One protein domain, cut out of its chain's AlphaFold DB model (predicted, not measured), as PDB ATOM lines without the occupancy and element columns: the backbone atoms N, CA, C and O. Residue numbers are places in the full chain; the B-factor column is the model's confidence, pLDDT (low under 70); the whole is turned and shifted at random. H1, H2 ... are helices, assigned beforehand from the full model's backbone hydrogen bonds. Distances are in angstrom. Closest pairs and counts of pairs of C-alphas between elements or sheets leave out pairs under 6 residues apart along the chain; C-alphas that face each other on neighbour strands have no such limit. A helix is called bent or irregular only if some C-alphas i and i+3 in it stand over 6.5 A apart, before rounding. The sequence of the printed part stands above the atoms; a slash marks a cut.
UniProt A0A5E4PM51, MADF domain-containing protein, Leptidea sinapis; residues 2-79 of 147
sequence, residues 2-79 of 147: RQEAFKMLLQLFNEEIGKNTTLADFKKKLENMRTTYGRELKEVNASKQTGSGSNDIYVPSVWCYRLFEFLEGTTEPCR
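This is residues 2 to 79 of the 147 residues of the protein "MADF domain-containing protein" of Leptidea sinapis (UniProt A0A5E4PM51). One long helix, H2, makes the long axis of the model, and H1 crosses its first end like the bar of a T. From the other end of H2 the unnamed stretch 50 to 65 turns and folds back beside it to the short helix H3, which is near the middle of H2 and crosswise to it; residues 50 to 55 stick out at the turn. The printed part has 78 residues, with three named helices in the order H1, H2, H3 and no named strand, and its class is all helix. The whole is loose, with a radius of gyration of the C-alphas of 15.7 A, and only just elongated, with spans of 47 by 24 by 17 A.

H1 runs from Arg 2 to Ile 17, 22.7 A from first to last C-alpha, and begins with C-alpha 2 at (142.091, 161.474, 85.373). H2, the longest helix, holds the 27 residues from Leu 23 to Gln 49 and measures 38.6 A; its first C-alpha is at (152.374, 154.394, 81.711). H3 covers residues 66 to 71, is 10.2 A long and ends with C-alpha 71 at (136.555, 148.207, 93.870). H3 is irregular: C-alphas 67 and 70 are 7.5 A apart.

H1 touches H2, and the closest C-alphas are those of Leu 10 and Leu 23, 6.7 A apart. H1 touches H2 with residues 6 to 10 alone, and H2 touches H1 with residues 23 to 26 alone. The lines of H1 and H2 are about perpendicular, at 88 degrees. H3 is close to H2 but not clearly touching it; their closest C-alphas are those of Tyr 37 and Phe 68, 6.9 A apart. The lines of H2 and H3 are about perpendicular, at 82 degrees, with the line of H3 a rough one. H1 and H3 are apart. In H1 and H2 every O i to N i+4 pair is within hydrogen-bond range; in H3 0 of 2 such pairs are, beside 2 of 3 O i to N i+3 pairs.

The two C-alphas farthest apart are those of Asn 20 and Gly 53, 47.6 A. The printed part runs from residue 2 to residue 79 and has no cut. The link from H1 to H2 is tight, with 5 residues, and the link from H2 to H3 is long, with 16. Residues 50 to 55 stand free. The mean pLDDT of the printed part is 89.2, and it is under 70 in residues 51 to 55 and 75 to 79.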
ATOM      1  N   ARG A   2     141.818 162.934  85.408       91.94
ATOM      2  CA  ARG A   2     142.091 161.474  85.373       91.94
ATOM      3  C   ARG A   2     143.518 161.091  84.945       91.94
ATOM      4  O   ARG A   2     144.124 160.219  85.551       91.94
ATOM      5  N   GLN A   3     144.051 161.717  83.896       93.06
ATOM      6  CA  GLN A   3     145.403 161.413  83.410       93.06
ATOM      7  C   GLN A   3     146.491 161.786  84.420       93.06
ATOM      8  O   GLN A   3     147.483 161.077  84.520       93.06
ATOM      9  N   GLU A   4     146.280 162.862  85.179       95.50
ATOM     10  CA  GLU A   4     147.237 163.325  86.181       95.50
ATOM     11  C   GLU A   4     147.314 162.352  87.359       95.50
ATOM     12  O   GLU A   4     148.399 161.929  87.740       95.50
ATOM     13  N   ALA A   5     146.162 161.857  87.821       96.06
ATOM     14  CA  ALA A   5     146.109 160.814  88.841       96.06
ATOM     15  C   ALA A   5     146.879 159.545  88.428       96.06
ATOM     16  O   ALA A   5     147.592 158.961  89.237       96.06
ATOM     17  N   PHE A   6     146.796 159.132  87.156       95.81
ATOM     18  CA  PHE A   6     147.570 157.985  86.672       95.81
ATOM     19  C   PHE A   6     149.081 158.220  86.691       95.81
ATOM     20  O   PHE A   6     149.821 157.268  86.923       95.81
ATOM     21  N   LYS A   7     149.546 159.449  86.441       95.81
ATOM     22  CA  LYS A   7     150.974 159.775  86.540       95.81
ATOM     23  C   LYS A   7     151.447 159.723  87.991       95.81
ATOM     24  O   LYS A   7     152.474 159.112  88.247       95.81
ATOM     25  N   MET A   8     150.668 160.283  88.921       96.75
ATOM     26  CA  MET A   8     150.976 160.221  90.355       96.75
ATOM     27  C   MET A   8     151.042 158.770  90.856       96.75
ATOM     28  O   MET A   8     151.991 158.386  91.528       96.75
ATOM     29  N   LEU A   9     150.071 157.937  90.471       95.94
ATOM     30  CA  LEU A   9     150.070 156.511  90.812       95.94
ATOM     31  C   LEU A   9     151.258 155.760  90.195       95.94
ATOM     32  O   LEU A   9     151.845 154.909  90.857       95.94
ATOM     33  N   LEU A  10     151.619 156.068  88.944       96.75
ATOM     34  CA  LEU A  10     152.786 155.477  88.286       96.75
ATOM     35  C   LEU A  10     154.086 155.848  89.006       96.75
ATOM     36  O   LEU A  10     154.964 155.002  89.144       96.75
ATOM     37  N   GLN A  11     154.205 157.100  89.449       96.50
ATOM     38  CA  GLN A  11     155.361 157.565  90.202       96.50
ATOM     39  C   GLN A  11     155.518 156.764  91.501       96.50
ATOM     40  O   GLN A  11     156.557 156.136  91.685       96.50
ATOM     41  N   LEU A  12     154.463 156.683  92.321       96.25
ATOM     42  CA  LEU A  12     154.469 155.892  93.559       96.25
ATOM     43  C   LEU A  12     154.804 154.416  93.299       96.25
ATOM     44  O   LEU A  12     155.592 153.810  94.015       96.25
ATOM     45  N   PHE A  13     154.241 153.831  92.239       95.62
ATOM     46  CA  PHE A  13     154.524 152.448  91.860       95.62
ATOM     47  C   PHE A  13     156.003 152.222  91.517       95.62
ATOM     48  O   PHE A  13     156.588 151.219  91.924       95.62
ATOM     49  N   ASN A  14     156.613 153.140  90.767       95.81
ATOM     50  CA  ASN A  14     158.019 153.032  90.391       95.81
ATOM     51  C   ASN A  14     158.951 153.245  91.598       95.81
ATOM     52  O   ASN A  14     159.981 152.576  91.670       95.81
ATOM     53  N   GLU A  15     158.587 154.134  92.529       96.25
ATOM     54  CA  GLU A  15     159.317 154.383  93.782       96.25
ATOM     55  C   GLU A  15     159.304 153.146  94.697       96.25
ATOM     56  O   GLU A  15     160.362 152.710  95.143       96.25
ATOM     57  N   GLU A  16     158.140 152.519  94.894       95.25
ATOM     58  CA  GLU A  16     157.984 151.328  95.746       95.25
ATOM     59  C   GLU A  16     158.635 150.068  95.155       95.25
ATOM     60  O   GLU A  16     159.243 149.269  95.866       95.25
ATOM     61  N   ILE A  17     158.520 149.860  93.839       94.06
ATOM     62  CA  ILE A  17     159.070 148.662  93.177       94.06
ATOM     63  C   ILE A  17     160.545 148.853  92.777       94.06
ATOM     64  O   ILE A  17     161.237 147.881  92.470       94.06
ATOM     65  N   GLY A  18     161.043 150.093  92.754       92.06
ATOM     66  CA  GLY A  18     162.393 150.416  92.288       92.06
ATOM     67  C   GLY A  18     162.594 150.168  90.787       92.06
ATOM     68  O   GLY A  18     163.719 149.956  90.332       92.06
ATOM     69  N   LYS A  19     161.510 150.152  89.998       91.94
ATOM     70  CA  LYS A  19     161.542 149.875  88.555       91.94
ATOM     71  C   LYS A  19     160.861 150.980  87.770       91.94
ATOM     72  O   LYS A  19     159.709 151.302  88.021       91.94
ATOM     73  N   ASN A  20     161.526 151.457  86.720       92.81
ATOM     74  CA  ASN A  20     160.925 152.373  85.756       92.81
ATOM     75  C   ASN A  20     159.969 151.617  84.824       92.81
ATOM     76  O   ASN A  20     160.400 150.852  83.960       92.81
ATOM     77  N   THR A  21     158.667 151.819  85.018       94.19
ATOM     78  CA  THR A  21     157.607 151.227  84.193       94.19
ATOM     79  C   THR A  21     156.954 152.289  83.312       94.19
ATOM     80  O   THR A  21     156.781 153.437  83.723       94.19
ATOM     81  N   THR A  22     156.564 151.914  82.092       96.62
ATOM     82  CA  THR A  22     155.828 152.803  81.184       96.62
ATOM     83  C   THR A  22     154.380 152.964  81.644       96.62
ATOM     84  O   THR A  22     153.751 152.019  82.123       96.62
ATOM     85  N   LEU A  23     153.786 154.136  81.403       95.50
ATOM     86  CA  LEU A  23     152.374 154.394  81.711       95.50
ATOM     87  C   LEU A  23     151.414 153.369  81.075       95.50
ATOM     88  O   LEU A  23     150.403 153.016  81.681       95.50
ATOM     89  N   ALA A  24     151.712 152.900  79.862       95.94
ATOM     90  CA  ALA A  24     150.910 151.892  79.170       95.94
ATOM     91  C   ALA A  24     150.927 150.541  79.904       95.94
ATOM     92  O   ALA A  24     149.868 149.965  80.158       95.94
ATOM     93  N   ASP A  25     152.109 150.081  80.313       95.88
ATOM     94  CA  ASP A  25     152.281 148.817  81.033       95.88
ATOM     95  C   ASP A  25     151.629 148.866  82.412       95.88
ATOM     96  O   ASP A  25     150.961 147.918  82.823       95.88
ATOM     97  N   PHE A  26     151.752 150.001  83.103       96.06
ATOM     98  CA  PHE A  26     151.098 150.219  84.388       96.06
ATOM     99  C   PHE A  26     149.570 150.178  84.273       96.06
ATOM    100  O   PHE A  26     148.906 149.488  85.046       96.06
ATOM    101  N   LYS A  27     148.997 150.845  83.263       95.50
ATOM    102  CA  LYS A  27     147.552 150.773  82.993       95.50
ATOM    103  C   LYS A  27     147.106 149.350  82.684       95.50
ATOM    104  O   LYS A  27     146.110 148.898  83.236       95.50
ATOM    105  N   LYS A  28     147.862 148.630  81.851       96.31
ATOM    106  CA  LYS A  28     147.593 147.221  81.539       96.31
ATOM    107  C   LYS A  28     147.654 146.349  82.795       96.31
ATOM    108  O   LYS A  28     146.816 145.473  82.979       96.31
ATOM    109  N   LYS A  29     148.611 146.606  83.690       94.88
ATOM    110  CA  LYS A  29     148.726 145.902  84.970       94.88
ATOM    111  C   LYS A  29     147.508 146.156  85.858       94.88
ATOM    112  O   LYS A  29     146.942 145.189  86.357       94.88
ATOM    113  N   LEU A  30     147.088 147.413  86.012       94.00
ATOM    114  CA  LEU A  30     145.877 147.767  86.759       94.00
ATOM    115  C   LEU A  30     144.634 147.088  86.181       94.00
ATOM    116  O   LEU A  30     143.835 146.540  86.935       94.00
ATOM    117  N   GLU A  31     144.495 147.083  84.857       94.38
ATOM    118  CA  GLU A  31     143.366 146.443  84.185       94.38
ATOM    119  C   GLU A  31     143.327 144.933  84.437       94.38
ATOM    120  O   GLU A  31     142.287 144.379  84.796       94.38
ATOM    121  N   ASN A  32     144.479 144.264  84.358       93.88
ATOM    122  CA  ASN A  32     144.586 142.842  84.680       93.88
ATOM    123  C   ASN A  32     144.209 142.556  86.142       93.88
ATOM    124  O   ASN A  32     143.533 141.565  86.417       93.88
ATOM    125  N   MET A  33     144.627 143.414  87.082       94.25
ATOM    126  CA  MET A  33     144.276 143.261  88.499       94.25
ATOM    127  C   MET A  33     142.771 143.435  88.723       94.25
ATOM    128  O   MET A  33     142.162 142.593  89.381       94.25
ATOM    129  N   ARG A  34     142.154 144.450  88.106       93.50
ATOM    130  CA  ARG A  34     140.698 144.666  88.146       93.50
ATOM    131  C   ARG A  34     139.925 143.496  87.552       93.50
ATOM    132  O   ARG A  34     138.978 143.019  88.166       93.50
ATOM    133  N   THR A  35     140.363 142.995  86.400       92.81
ATOM    134  CA  THR A  35     139.754 141.830  85.743       92.81
ATOM    135  C   THR A  35     139.828 140.593  86.635       92.81
ATOM    136  O   THR A  35     138.846 139.869  86.777       92.81
ATOM    137  N   THR A  36     140.986 140.356  87.257       93.44
ATOM    138  CA  THR A  36     141.188 139.220  88.167       93.44
ATOM    139  C   THR A  36     140.267 139.329  89.380       93.44
ATOM    140  O   THR A  36     139.553 138.379  89.685       93.44
ATOM    141  N   TYR A  37     140.215 140.503  90.015       95.00
ATOM    142  CA  TYR A  37     139.306 140.764  91.131       95.00
ATOM    143  C   TYR A  37     137.836 140.562  90.738       95.00
ATOM    144  O   TYR A  37     137.102 139.878  91.442       95.00
ATOM    145  N   GLY A  38     137.414 141.087  89.583       92.56
ATOM    146  CA  GLY A  38     136.041 140.945  89.098       92.56
ATOM    147  C   GLY A  38     135.627 139.492  88.849       92.56
ATOM    148  O   GLY A  38     134.486 139.128  89.126       92.56
ATOM    149  N   ARG A  39     136.547 138.640  88.370       92.44
ATOM    150  CA  ARG A  39     136.301 137.194  88.224       92.44
ATOM    151  C   ARG A  39     136.118 136.519  89.578       92.44
ATOM    152  O   ARG A  39     135.126 135.831  89.774       92.44
ATOM    153  N   GLU A  40     137.031 136.763  90.512       94.31
ATOM    154  CA  GLU A  40     136.944 136.212  91.869       94.31
ATOM    155  C   GLU A  40     135.642 136.651  92.566       94.31
ATOM    156  O   GLU A  40     134.936 135.827  93.141       94.31
ATOM    157  N   LEU A  41     135.264 137.930  92.440       92.88
ATOM    158  CA  LEU A  41     134.027 138.468  93.011       92.88
ATOM    159  C   LEU A  41     132.781 137.794  92.415       92.88
ATOM    160  O   LEU A  41     131.811 137.540  93.131       92.88
ATOM    161  N   LYS A  42     132.806 137.470  91.117       91.00
ATOM    162  CA  LYS A  42     131.721 136.736  90.453       91.00
ATOM    163  C   LYS A  42     131.547 135.339  91.047       91.00
ATOM    164  O   LYS A  42     130.419 134.982  91.368       91.00
ATOM    165  N   GLU A  43     132.630 134.587  91.233       91.00
ATOM    166  CA  GLU A  43     132.580 133.241  91.825       91.00
ATOM    167  C   GLU A  43     132.100 133.282  93.282       91.00
ATOM    168  O   GLU A  43     131.224 132.511  93.685       91.00
ATOM    169  N   VAL A  44     132.583 134.255  94.065       91.31
ATOM    170  CA  VAL A  44     132.097 134.491  95.433       91.31
ATOM    171  C   VAL A  44     130.590 134.739  95.428       91.31
ATOM    172  O   VAL A  44     129.860 134.113  96.195       91.31
ATOM    173  N   ASN A  45     130.101 135.619  94.558       90.12
ATOM    174  CA  ASN A  45     128.679 135.945  94.497       90.12
ATOM    175  C   ASN A  45     127.831 134.779  93.972       90.12
ATOM    176  O   ASN A  45     126.757 134.531  94.517       90.12
ATOM    177  N   ALA A  46     128.321 134.022  92.991       88.38
ATOM    178  CA  ALA A  46     127.650 132.831  92.475       88.38
ATOM    179  C   ALA A  46     127.505 131.747  93.557       88.38
ATOM    180  O   ALA A  46     126.420 131.187  93.727       88.38
ATOM    181  N   SER A  47     128.555 131.512  94.352       89.06
ATOM    182  CA  SER A  47     128.500 130.551  95.464       89.06
ATOM    183  C   SER A  47     127.508 130.964  96.559       89.06
ATOM    184  O   SER A  47     126.842 130.123  97.150       89.06
ATOM    185  N   LYS A  48     127.335 132.273  96.794       87.00
ATOM    186  CA  LYS A  48     126.331 132.788  97.740       87.00
ATOM    187  C   LYS A  48     124.904 132.657  97.203       87.00
ATOM    188  O   LYS A  48     123.986 132.398  97.973       87.00
ATOM    189  N   GLN A  49     124.702 132.871  95.900       84.94
ATOM    190  CA  GLN A  49     123.375 132.852  95.272       84.94
ATOM    191  C   GLN A  49     122.798 131.445  95.114       84.94
ATOM    192  O   GLN A  49     121.586 131.272  95.180       84.94
ATOM    193  N   THR A  50     123.649 130.438  94.922       79.50
ATOM    194  CA  THR A  50     123.234 129.053  94.635       79.50
ATOM    195  C   THR A  50     122.675 128.300  95.849       79.50
ATOM    196  O   THR A  50     122.338 127.125  95.739       79.50
ATOM    197  N   GLY A  51     122.506 128.963  97.001       66.12
ATOM    198  CA  GLY A  51     121.936 128.345  98.206       66.12
ATOM    199  C   GLY A  51     122.842 127.284  98.835       66.12
ATOM    200  O   GLY A  51     122.409 126.551  99.724       66.12
ATOM    201  N   SER A  52     124.095 127.213  98.388       66.50
ATOM    202  CA  SER A  52     125.152 126.424  98.993       66.50
ATOM    203  C   SER A  52     125.260 126.776 100.479       66.50
ATOM    204  O   SER A  52     125.404 127.941 100.855       66.50
ATOM    205  N   GLY A  53     125.116 125.770 101.351       66.75
ATOM    206  CA  GLY A  53     125.235 125.956 102.801       66.75
ATOM    207  C   GLY A  53     126.576 126.610 103.160       66.75
ATOM    208  O   GLY A  53     127.510 126.560 102.366       66.75
ATOM    209  N   SER A  54     126.722 127.205 104.350       66.69
ATOM    210  CA  SER A  54     127.890 128.060 104.671       66.69
ATOM    211  C   SER A  54     129.272 127.396 104.517       66.69
ATOM    212  O   SER A  54     130.283 128.088 104.556       66.69
ATOM    213  N   ASN A  55     129.323 126.071 104.355       67.88
ATOM    214  CA  ASN A  55     130.532 125.288 104.100       67.88
ATOM    215  C   ASN A  55     130.937 125.208 102.614       67.88
ATOM    216  O   ASN A  55     131.974 124.621 102.318       67.88
ATOM    217  N   ASP A  56     130.135 125.754 101.700       78.00
ATOM    218  CA  ASP A  56     130.310 125.653 100.242       78.00
ATOM    219  C   ASP A  56     130.375 127.040  99.559       78.00
ATOM    220  O   ASP A  56     130.210 127.186  98.352       78.00
ATOM    221  N   ILE A  57     130.651 128.091 100.340       85.94
ATOM    222  CA  ILE A  57     130.956 129.420  99.797       85.94
ATOM    223  C   ILE A  57     132.371 129.392  99.215       85.94
ATOM    224  O   ILE A  57     133.330 129.009  99.889       85.94
ATOM    225  N   TYR A  58     132.504 129.846  97.971       92.00
ATOM    226  CA  TYR A  58     133.787 129.959  97.294       92.00
ATOM    227  C   TYR A  58     134.708 130.930  98.043       92.00
ATOM    228  O   TYR A  58     134.333 132.061  98.369       92.00
ATOM    229  N   VAL A  59     135.938 130.480  98.296       92.44
ATOM    230  CA  VAL A  59     136.990 131.278  98.928       92.44
ATOM    231  C   VAL A  59     137.961 131.739  97.841       92.44
ATOM    232  O   VAL A  59     138.570 130.884  97.196       92.44
ATOM    233  N   PRO A  60     138.146 133.059  97.650       94.44
ATOM    234  CA  PRO A  60     139.052 133.587  96.642       94.44
ATOM    235  C   PRO A  60     140.467 133.035  96.760       94.44
ATOM    236  O   PRO A  60     141.064 133.039  97.837       94.44
ATOM    237  N   SER A  61     141.012 132.601  95.626       92.38
ATOM    238  CA  SER A  61     142.351 132.007  95.557       92.38
ATOM    239  C   SER A  61     143.469 133.058  95.520       92.38
ATOM    240  O   SER A  61     144.612 132.800  95.906       92.38
ATOM    241  N   VAL A  62     143.142 134.266  95.060       92.69
ATOM    242  CA  VAL A  62     144.098 135.351  94.842       92.69
ATOM    243  C   VAL A  62     144.403 136.072  96.153       92.69
ATOM    244  O   VAL A  62     143.527 136.665  96.779       92.69
ATOM    245  N   TRP A  63     145.684 136.096  96.527       93.00
ATOM    246  CA  TRP A  63     146.169 136.681  97.785       93.00
ATOM    247  C   TRP A  63     145.742 138.144  98.001       93.00
ATOM    248  O   TRP A  63     145.475 138.554  99.128       93.00
ATOM    249  N   CYS A  64     145.664 138.936  96.928       90.38
ATOM    250  CA  CYS A  64     145.335 140.360  96.986       90.38
ATOM    251  C   CYS A  64     143.838 140.655  96.859       90.38
ATOM    252  O   CYS A  64     143.471 141.825  96.785       90.38
ATOM    253  N   TYR A  65     142.968 139.640  96.867       94.62
ATOM    254  CA  TYR A  65     141.523 139.835  96.739       94.62
ATOM    255  C   TYR A  65     140.978 140.833  97.771       94.62
ATOM    256  O   TYR A  65     140.322 141.805  97.408       94.62
ATOM    257  N   ARG A  66     141.336 140.652  99.051       93.62
ATOM    258  CA  ARG A  66     140.903 141.528 100.157       93.62
ATOM    259  C   ARG A  66     141.373 142.976 100.000       93.62
ATOM    260  O   ARG A  66     140.674 143.897 100.392       93.62
ATOM    261  N   LEU A  67     142.537 143.188  99.387       94.44
ATOM    262  CA  LEU A  67     143.088 144.529  99.162       94.44
ATOM    263  C   LEU A  67     142.323 145.305  98.081       94.44
ATOM    264  O   LEU A  67     142.450 146.523  97.998       94.44
ATOM    265  N   PHE A  68     141.533 144.609  97.262       93.38
ATOM    266  CA  PHE A  68     140.737 145.190  96.186       93.38
ATOM    267  C   PHE A  68     139.250 145.326  96.516       93.38
ATOM    268  O   PHE A  68     138.485 145.717  95.641       93.38
ATOM    269  N   GLU A  69     138.841 145.100  97.769       93.00
ATOM    270  CA  GLU A  69     137.441 145.257  98.196       93.00
ATOM    271  C   GLU A  69     136.883 146.657  97.907       93.00
ATOM    272  O   GLU A  69     135.717 146.795  97.552       93.00
ATOM    273  N   PHE A  70     137.726 147.695  97.923       93.62
ATOM    274  CA  PHE A  70     137.316 149.060  97.569       93.62
ATOM    275  C   PHE A  70     136.818 149.214  96.116       93.62
ATOM    276  O   PHE A  70     136.250 150.249  95.773       93.62
ATOM    277  N   LEU A  71     137.061 148.228  95.245       91.56
ATOM    278  CA  LEU A  71     136.555 148.207  93.870       91.56
ATOM    279  C   LEU A  71     135.124 147.658  93.771       91.56
ATOM    280  O   LEU A  71     134.491 147.797  92.716       91.56
ATOM    281  N   GLU A  72     134.604 147.033  94.829       90.00
ATOM    282  CA  GLU A  72     133.223 146.560  94.872       90.00
ATOM    283  C   GLU A  72     132.249 147.727  94.625       90.00
ATOM    284  O   GLU A  72     132.442 148.843  95.101       90.00
ATOM    285  N   GLY A  73     131.242 147.512  93.776       84.88
ATOM    286  CA  GLY A  73     130.290 148.554  93.362       84.88
ATOM    287  C   GLY A  73     130.803 149.551  92.313       84.88
ATOM    288  O   GLY A  73     129.994 150.218  91.675       84.88
ATOM    289  N   THR A  74     132.116 149.635  92.069       83.06
ATOM    290  CA  THR A  74     132.678 150.454  90.968       83.06
ATOM    291  C   THR A  74     132.851 149.674  89.669       83.06
ATOM    292  O   THR A  74     132.979 150.261  88.594       83.06
ATOM    293  N   THR A  75     132.897 148.348  89.775       68.38
ATOM    294  CA  THR A  75     133.185 147.458  88.654       68.38
ATOM    295  C   THR A  75     131.869 146.958  88.075       68.38
ATOM    296  O   THR A  75     131.097 146.307  88.779       68.38
ATOM    297  N   GLU A  76     131.613 147.255  86.801       67.12
ATOM    298  CA  GLU A  76     130.491 146.666  86.064       67.12
ATOM    299  C   GLU A  76     130.590 145.128  86.118       67.12
ATOM    300  O   GLU A  76     131.691 144.586  85.939       67.12
ATOM    301  N   PRO A  77     129.478 144.404  86.356       64.12
ATOM    302  CA  PRO A  77     129.483 142.949  86.368       64.12
ATOM    303  C   PRO A  77     130.091 142.400  85.074       64.12
ATOM    304  O   PRO A  77     129.703 142.795  83.972       64.12
ATOM    305  N   CYS A  78     131.043 141.470  85.198       60.12
ATOM    306  CA  CYS A  78     131.620 140.793  84.041       60.12
ATOM    307  C   CYS A  78     130.486 140.102  83.265       60.12
ATOM    308  O   CYS A  78     129.853 139.181  83.794       60.12
ATOM    309  N   ARG A  79     130.201 140.589  82.047       62.78
ATOM    310  CA  ARG A  79     129.107 140.102  81.194       62.78
ATOM    311  C   ARG A  79     129.190 138.570  81.105       62.78
ATOM    312  O   ARG A  79     130.264 138.058  80.780       62.78
TER     313      ARG A  79